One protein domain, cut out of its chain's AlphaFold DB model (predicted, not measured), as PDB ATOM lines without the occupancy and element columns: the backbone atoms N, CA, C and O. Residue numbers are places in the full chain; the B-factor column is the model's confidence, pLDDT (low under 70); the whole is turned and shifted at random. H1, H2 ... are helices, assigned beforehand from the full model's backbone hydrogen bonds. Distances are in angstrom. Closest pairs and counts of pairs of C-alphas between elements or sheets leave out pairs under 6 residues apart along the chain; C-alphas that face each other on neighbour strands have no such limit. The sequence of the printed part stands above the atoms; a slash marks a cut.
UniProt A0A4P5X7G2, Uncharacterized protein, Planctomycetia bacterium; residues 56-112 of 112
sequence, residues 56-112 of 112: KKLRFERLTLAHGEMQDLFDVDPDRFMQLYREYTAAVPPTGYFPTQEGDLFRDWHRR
ATOM      1  N   LYS A  56      -3.301 -43.412 -11.964       94.69
ATOM      2  CA  LYS A  56      -3.604 -41.981 -12.120       94.69
ATOM      3  C   LYS A  56      -4.727 -41.557 -11.157       94.69
ATOM      4  O   LYS A  56      -4.511 -40.683 -10.319       94.69
ATOM      5  N   LYS A  57      -5.871 -42.244 -11.151       95.81
ATOM      6  CA  LYS A  57      -6.984 -41.953 -10.226       95.81
ATOM      7  C   LYS A  57      -6.539 -41.917  -8.759       95.81
ATOM      8  O   LYS A  57      -6.825 -40.949  -8.065       95.81
ATOM      9  N   LEU A  58      -5.811 -42.933  -8.297       95.94
ATOM     10  CA  LEU A  58      -5.359 -42.999  -6.904       95.94
ATOM     11  C   LEU A  58      -4.411 -41.846  -6.546       95.94
ATOM     12  O   LEU A  58      -4.471 -41.320  -5.438       95.94
ATOM     13  N   ARG A  59      -3.542 -41.435  -7.476       96.19
ATOM     14  CA  ARG A  59      -2.673 -40.266  -7.279       96.19
ATOM     15  C   ARG A  59      -3.456 -38.965  -7.223       96.19
ATOM     16  O   ARG A  59      -3.139 -38.124  -6.394       96.19
ATOM     17  N   PHE A  60      -4.458 -38.810  -8.088       95.75
ATOM     18  CA  PHE A  60      -5.346 -37.649  -8.069       95.75
ATOM     19  C   PHE A  60      -6.007 -37.527  -6.693       95.75
ATOM     20  O   PHE A  60      -5.876 -36.494  -6.048       95.75
ATOM     21  N   GLU A  61      -6.623 -38.611  -6.209       96.06
ATOM     22  CA  GLU A  61      -7.305 -38.640  -4.909       96.06
ATOM     23  C   GLU A  61      -6.357 -38.320  -3.754       96.06
ATOM     24  O   GLU A  61      -6.693 -37.548  -2.861       96.06
ATOM     25  N   ARG A  62      -5.146 -38.886  -3.763       96.69
ATOM     26  CA  ARG A  62      -4.150 -38.573  -2.733       96.69
ATOM     27  C   ARG A  62      -3.728 -37.112  -2.768       96.69
ATOM     28  O   ARG A  62      -3.600 -36.514  -1.706       96.69
ATOM     29  N   LEU A  63      -3.516 -36.555  -3.956       95.12
ATOM     30  CA  LEU A  63      -3.050 -35.184  -4.119       95.12
ATOM     31  C   LEU A  63      -4.100 -34.166  -3.663       95.12
ATOM     32  O   LEU A  63      -3.760 -33.231  -2.943       95.12
ATOM     33  N   THR A  64      -5.371 -34.372  -4.016       95.19
ATOM     34  CA  THR A  64      -6.461 -33.483  -3.583       95.19
ATOM     35  C   THR A  64      -6.757 -33.601  -2.085       95.19
ATOM     36  O   THR A  64      -7.157 -32.625  -1.459       95.19
ATOM     37  N   LEU A  65      -6.498 -34.762  -1.470       94.75
ATOM     38  CA  LEU A  65      -6.679 -34.978  -0.028       94.75
ATOM     39  C   LEU A  65      -5.474 -34.563   0.841       94.75
ATOM     40  O   LEU A  65      -5.576 -34.612   2.066       94.75
ATOM     41  N   ALA A  66      -4.326 -34.210   0.254       92.44
ATOM     42  CA  ALA A  66      -3.082 -34.002   1.001       92.44
ATOM     43  C   ALA A  66      -3.070 -32.693   1.805       92.44
ATOM     44  O   ALA A  66      -3.008 -32.688   3.036       92.44
ATOM     45  N   HIS A  67      -3.110 -31.572   1.087       82.62
ATOM     46  CA  HIS A  67      -3.082 -30.215   1.613       82.62
ATOM     47  C   HIS A  67      -4.026 -29.410   0.725       82.62
ATOM     48  O   HIS A  67      -3.827 -29.407  -0.487       82.62
ATOM     49  N   GLY A  68      -5.058 -28.788   1.301       84.88
ATOM     50  CA  GLY A  68      -6.225 -28.259   0.573       84.88
ATOM     51  C   GLY A  68      -5.936 -27.430  -0.687       84.88
ATOM     52  O   GLY A  68      -6.753 -27.448  -1.589       84.88
ATOM     53  N   GLU A  69      -4.750 -26.829  -0.814       88.50
ATOM     54  CA  GLU A  69      -4.258 -26.092  -1.991       88.50
ATOM     55  C   GLU A  69      -4.592 -26.739  -3.348       88.50
ATOM     56  O   GLU A  69      -5.008 -26.047  -4.275       88.50
ATOM     57  N   MET A  70      -4.414 -28.057  -3.487       91.44
ATOM     58  CA  MET A  70      -4.678 -28.740  -4.762       91.44
ATOM     59  C   MET A  70      -6.168 -28.982  -5.008       91.44
ATOM     60  O   MET A  70      -6.604 -28.961  -6.157       91.44
ATOM     61  N   GLN A  71      -6.947 -29.173  -3.944       94.94
ATOM     62  CA  GLN A  71      -8.405 -29.208  -4.021       94.94
ATOM     63  C   GLN A  71      -8.955 -27.817  -4.366       94.94
ATOM     64  O   GLN A  71      -9.751 -27.695  -5.289       94.94
ATOM     65  N   ASP A  72      -8.456 -26.771  -3.704       95.62
ATOM     66  CA  ASP A  72      -8.838 -25.381  -3.956       95.62
ATOM     67  C   ASP A  72      -8.544 -24.985  -5.413       95.62
ATOM     68  O   ASP A  72      -9.370 -24.350  -6.071       95.62
ATOM     69  N   LEU A  73      -7.387 -25.396  -5.952       94.44
ATOM     70  CA  LEU A  73      -7.054 -25.173  -7.358       94.44
ATOM     71  C   LEU A  73      -8.011 -25.915  -8.294       94.44
ATOM     72  O   LEU A  73      -8.443 -25.333  -9.284       94.44
ATOM     73  N   PHE A  74      -8.351 -27.172  -7.998       95.38
ATOM     74  CA  PHE A  74      -9.305 -27.935  -8.804       95.38
ATOM     75  C   PHE A  74     -10.699 -27.292  -8.816       95.38
ATOM     76  O   PHE A  74     -11.341 -27.250  -9.865       95.38
ATOM     77  N   ASP A  75     -11.144 -26.757  -7.678       96.50
ATOM     78  CA  ASP A  75     -12.460 -26.129  -7.540       96.50
ATOM     79  C   ASP A  75     -12.549 -24.770  -8.262       96.50
ATOM     80  O   ASP A  75     -13.612 -24.413  -8.771       96.50
ATOM     81  N   VAL A  76     -11.447 -24.010  -8.327       97.81
ATOM     82  CA  VAL A  76     -11.402 -22.676  -8.960       97.81
ATOM     83  C   VAL A  76     -11.021 -22.732 -10.442       97.81
ATOM     84  O   VAL A  76     -11.611 -22.014 -11.250       97.81
ATOM     85  N   ASP A  77     -10.031 -23.548 -10.801       97.81
ATOM     86  CA  ASP A  77      -9.472 -23.658 -12.153       97.81
ATOM     87  C   ASP A  77      -9.096 -25.125 -12.466       97.81
ATOM     88  O   ASP A  77      -7.925 -25.529 -12.380       97.81
ATOM     89  N   PRO A  78     -10.092 -25.958 -12.828       95.94
ATOM     90  CA  PRO A  78      -9.874 -27.380 -13.076       95.94
ATOM     91  C   PRO A  78      -8.952 -27.639 -14.273       95.94
ATOM     92  O   PRO A  78      -8.224 -28.632 -14.278       95.94
ATOM     93  N   ASP A  79      -8.930 -26.757 -15.274       97.50
ATOM     94  CA  ASP A  79      -8.056 -26.910 -16.439       97.50
ATOM     95  C   ASP A  79      -6.592 -26.703 -16.046       97.50
ATOM     96  O   ASP A  79      -5.727 -27.518 -16.400       97.50
ATOM     97  N   ARG A  80      -6.308 -25.667 -15.244       96.62
ATOM     98  CA  ARG A  80      -4.963 -25.441 -14.712       96.62
ATOM     99  C   ARG A  80      -4.529 -26.562 -13.779       96.62
ATOM    100  O   ARG A  80      -3.380 -27.002 -13.874       96.62
ATOM    101  N   PHE A  81      -5.430 -27.057 -12.927       96.44
ATOM    102  CA  PHE A  81      -5.170 -28.245 -12.115       96.44
ATOM    103  C   PHE A  81      -4.777 -29.432 -13.001       96.44
ATOM    104  O   PHE A  81      -3.736 -30.049 -12.777       96.44
ATOM    105  N   MET A  82      -5.579 -29.752 -14.021       96.12
ATOM    106  CA  MET A  82      -5.355 -30.932 -14.858       96.12
ATOM    107  C   MET A  82      -4.052 -30.838 -15.647       96.12
ATOM    108  O   MET A  82      -3.384 -31.856 -15.836       96.12
ATOM    109  N   GLN A  83      -3.664 -29.636 -16.076       95.88
ATOM    110  CA  GLN A  83      -2.358 -29.404 -16.680       95.88
ATOM    111  C   GLN A  83      -1.222 -29.726 -15.693       95.88
ATOM    112  O   GLN A  83      -0.384 -30.576 -15.991       95.88
ATOM    113  N   LEU A  84      -1.226 -29.099 -14.511       95.88
ATOM    114  CA  LEU A  84      -0.211 -29.312 -13.469       95.88
ATOM    115  C   LEU A  84      -0.138 -30.776 -13.028       95.88
ATOM    116  O   LEU A  84       0.946 -31.330 -12.862       95.88
ATOM    117  N   TYR A  85      -1.290 -31.418 -12.868       95.69
ATOM    118  CA  TYR A  85      -1.393 -32.819 -12.486       95.69
ATOM    119  C   TYR A  85      -0.768 -33.750 -13.538       95.69
ATOM    120  O   TYR A  85      -0.052 -34.686 -13.175       95.69
ATOM    121  N   ARG A  86      -0.976 -33.498 -14.838       94.38
ATOM    122  CA  ARG A  86      -0.327 -34.273 -15.913       94.38
ATOM    123  C   ARG A  86       1.185 -34.068 -15.925       94.38
ATOM    124  O   ARG A  86       1.920 -35.048 -15.977       94.38
ATOM    125  N   GLU A  87       1.643 -32.821 -15.818       94.88
ATOM    126  CA  GLU A  87       3.073 -32.487 -15.752       94.88
ATOM    127  C   GLU A  87       3.754 -33.179 -14.557       94.88
ATOM    128  O   GLU A  87       4.777 -33.848 -14.718       94.88
ATOM    129  N   TYR A  88       3.139 -33.105 -13.373       95.19
ATOM    130  CA  TYR A  88       3.620 -33.761 -12.159       95.19
ATOM    131  C   TYR A  88       3.659 -35.285 -12.298       95.19
ATOM    132  O   TYR A  88       4.678 -35.916 -12.011       95.19
ATOM    133  N   THR A  89       2.554 -35.898 -12.728       94.31
ATOM    134  CA  THR A  89       2.457 -37.360 -12.761       94.31
ATOM    135  C   THR A  89       3.339 -37.995 -13.826       94.31
ATOM    136  O   THR A  89       3.789 -39.113 -13.600       94.31
ATOM    137  N   ALA A  90       3.653 -37.285 -14.912       92.25
ATOM    138  CA  ALA A  90       4.640 -37.722 -15.896       92.25
ATOM    139  C   ALA A  90       6.087 -37.610 -15.376       92.25
ATOM    140  O   ALA A  90       6.934 -38.424 -15.736       92.25
ATOM    141  N   ALA A  91       6.382 -36.618 -14.529       93.38
ATOM    142  CA  ALA A  91       7.738 -36.346 -14.050       93.38
ATOM    143  C   ALA A  91       8.122 -37.110 -12.771       93.38
ATOM    144  O   ALA A  91       9.302 -37.385 -12.544       93.38
ATOM    145  N   VAL A  92       7.153 -37.422 -11.909       94.50
ATOM    146  CA  VAL A  92       7.407 -37.977 -10.572       94.50
ATOM    147  C   VAL A  92       6.814 -39.381 -10.457       94.50
ATOM    148  O   VAL A  92       5.590 -39.520 -10.536       94.50
ATOM    149  N   PRO A  93       7.631 -40.424 -10.213       92.94
ATOM    150  CA  PRO A  93       7.147 -41.781  -9.961       92.94
ATOM    151  C   PRO A  93       6.168 -41.871  -8.773       92.94
ATOM    152  O   PRO A  93       6.310 -41.126  -7.803       92.94
ATOM    153  N   PRO A  94       5.197 -42.806  -8.787       92.56
ATOM    154  CA  PRO A  94       4.156 -42.915  -7.769       92.56
ATOM    155  C   PRO A  94       4.653 -43.669  -6.526       92.56
ATOM    156  O   PRO A  94       4.235 -44.793  -6.259       92.56
ATOM    157  N   THR A  95       5.570 -43.071  -5.769       93.25
ATOM    158  CA  THR A  95       6.148 -43.680  -4.555       93.25
ATOM    159  C   THR A  95       5.386 -43.341  -3.270       93.25
ATOM    160  O   THR A  95       5.636 -43.954  -2.233       93.25
ATOM    161  N   GLY A  96       4.454 -42.383  -3.322       90.12
ATOM    162  CA  GLY A  96       3.581 -42.020  -2.207       90.12
ATOM    163  C   GLY A  96       2.394 -42.975  -2.065       90.12
ATOM    164  O   GLY A  96       1.642 -43.194  -3.015       90.12
ATOM    165  N   TYR A  97       2.194 -43.514  -0.861       90.94
ATOM    166  CA  TYR A  97       1.072 -44.408  -0.548       90.94
ATOM    167  C   TYR A  97      -0.064 -43.686   0.186       90.94
ATOM    168  O   TYR A  97      -1.221 -44.092   0.081       90.94
ATOM    169  N   PHE A  98       0.254 -42.598   0.891       94.38
ATOM    170  CA  PHE A  98      -0.693 -41.784   1.656       94.38
ATOM    171  C   PHE A  98      -0.824 -40.367   1.076       94.38
ATOM    172  O   PHE A  98       0.116 -39.898   0.430       94.38
ATOM    173  N   PRO A  99      -1.947 -39.661   1.324       95.38
ATOM    174  CA  PRO A  99      -2.155 -38.296   0.836       95.38
ATOM    175  C   PRO A  99      -0.992 -37.347   1.140       95.38
ATOM    176  O   PRO A  99      -0.436 -36.756   0.222       95.38
ATOM    177  N   THR A 100      -0.543 -37.274   2.397       94.56
ATOM    178  CA  THR A 100       0.555 -36.377   2.802       94.56
ATOM    179  C   THR A 100       1.842 -36.627   2.017       94.56
ATOM    180  O   THR A 100       2.475 -35.683   1.569       94.56
ATOM    181  N   GLN A 101       2.185 -37.893   1.764       96.12
ATOM    182  CA  GLN A 101       3.377 -38.250   0.993       96.12
ATOM    183  C   GLN A 101       3.279 -37.802  -0.471       96.12
ATOM    184  O   GLN A 101       4.256 -37.313  -1.026       96.12
ATOM    185  N   GLU A 102       2.116 -37.969  -1.109       96.62
ATOM    186  CA  GLU A 102       1.899 -37.495  -2.483       96.62
ATOM    187  C   GLU A 102       1.943 -35.958  -2.550       96.62
ATOM    188  O   GLU A 102       2.527 -35.400  -3.477       96.62
ATOM    189  N   GLY A 103       1.381 -35.274  -1.546       95.44
ATOM    190  CA  GLY A 103       1.442 -33.816  -1.428       95.44
ATOM    191  C   GLY A 103       2.865 -33.285  -1.248       95.44
ATOM    192  O   GLY A 103       3.246 -32.321  -1.915       95.44
ATOM    193  N   ASP A 104       3.670 -33.935  -0.405       95.38
ATOM    194  CA  ASP A 104       5.081 -33.587  -0.209       95.38
ATOM    195  C   ASP A 104       5.885 -33.775  -1.506       95.38
ATOM    196  O   ASP A 104       6.632 -32.881  -1.904       95.38
ATOM    197  N   LEU A 105       5.674 -34.887  -2.223       96.06
ATOM    198  CA  LEU A 105       6.295 -35.137  -3.530       96.06
ATOM    199  C   LEU A 105       5.929 -34.062  -4.559       96.06
ATOM    200  O   LEU A 105       6.804 -33.576  -5.281       96.06
ATOM    201  N   PHE A 106       4.655 -33.668  -4.618       95.62
ATOM    202  CA  PHE A 106       4.202 -32.594  -5.495       95.62
ATOM    203  C   PHE A 106       4.875 -31.262  -5.153       95.62
ATOM    204  O   PHE A 106       5.408 -30.597  -6.040       95.62
ATOM    205  N   ARG A 107       4.910 -30.881  -3.872       95.00
ATOM    206  CA  ARG A 107       5.545 -29.632  -3.421       95.00
ATOM    207  C   ARG A 107       7.045 -29.616  -3.685       95.00
ATOM    208  O   ARG A 107       7.593 -28.576  -4.048       95.00
ATOM    209  N   ASP A 108       7.721 -30.743  -3.506       95.69
ATOM    210  CA  ASP A 108       9.147 -30.870  -3.804       95.69
ATOM    211  C   ASP A 108       9.443 -30.747  -5.294       95.69
ATOM    212  O   ASP A 108      10.464 -30.167  -5.656       95.69
ATOM    213  N   TRP A 109       8.567 -31.269  -6.151       96.31
ATOM    214  CA  TRP A 109       8.662 -31.103  -7.596       96.31
ATOM    215  C   TRP A 109       8.353 -29.665  -8.030       96.31
ATOM    216  O   TRP A 109       9.141 -29.081  -8.762       96.31
ATOM    217  N   HIS A 110       7.277 -29.064  -7.521       93.94
ATOM    218  CA  HIS A 110       6.816 -27.727  -7.913       93.94
ATOM    219  C   HIS A 110       7.753 -26.589  -7.461       93.94
ATOM    220  O   HIS A 110       7.677 -25.474  -7.971       93.94
ATOM    221  N   ARG A 111       8.623 -26.838  -6.472       93.31
ATOM    222  CA  ARG A 111       9.647 -25.878  -6.019       93.31
ATOM    223  C   ARG A 111      10.944 -25.912  -6.835       93.31
ATOM    224  O   ARG A 111      11.778 -25.031  -6.625       93.31
ATOM    225  N   ARG A 112      11.152 -26.940  -7.659       81.38
ATOM    226  CA  ARG A 112      12.345 -27.094  -8.508       81.38
ATOM    227  C   ARG A 112      12.170 -26.330  -9.811       81.38
ATOM    228  O   ARG A 112      13.205 -25.826 -10.294       81.38
TER     229      ARG A 112
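What this domain is: This is residues 56 to 112 of the 112 residues of an uncharacterized protein of Planctomycetia bacterium (UniProt A0A4P5X7G2). Four short helices make a compact, rounded body: the helix H3 runs along one side, H1 and H4 lie across from it about perpendicular to each other, and H2 joins the two sides at one end, with the link of residues 92 to 98 at the other. H2 folds back into H3 as a helical hairpin. The printed part has 57 residues with four named helices, H1 to H4 in order, and no named strand; the class is all helix. The radius of gyration of the C-alphas is 10.1 A, and the spans are 27 by 21 by 19 A.

How they stand to each other: Start with H1, residues 56 to 66, and H2, residues 69 to 76: they touch only at the corner, about perpendicular at 74 degrees, with the closest C-alphas, Thr 64 and Gln 71, 4.7 A apart. Go on to H3, residues 78 to 91, which touches H2 with residues 80 to 82 alone; the closest C-alphas are Phe 74 and Phe 81, at 5.3 A. This hairpin has a steep tilt of 38 degrees, opposite ways. H4, residues 99 to 110, touches H1, about perpendicular at 86 degrees, with the closest C-alphas, Arg 62 and Pro 99, 4.1 A apart. H3 is close to but not clearly touching H1, with the closest C-alphas, Phe 60 and Tyr 85, at 7.6 A, and likewise H4, with Tyr 88 and Phe 106 at 6.8 A. H2 and H4 are apart. In H1, H2, H3 and H4 every O i to N i+4 pair is within hydrogen-bond range.

Where its parts are: Find C-alpha 56 at (-3.604, -41.981, -12.120); from there H1 runs 15.4 A to C-alpha 66. H2 follows, 10.5 A long, then H3, the longest at 19.8 A, from C-alpha 78 at (-9.874, -27.380, -13.076). H4 runs 16.4 A and ends at C-alpha 110, (6.816, -27.727, -7.913).

The domain as a whole: Look at Val 76 and Thr 95 for the two C-alphas farthest apart, 27.7 A. The printed part has no cut; the links H1 to H2 and H2 to H3 are tight, and H3 to H4 is short. The mean pLDDT of the printed part is 94.3, and no printed residue is under 70.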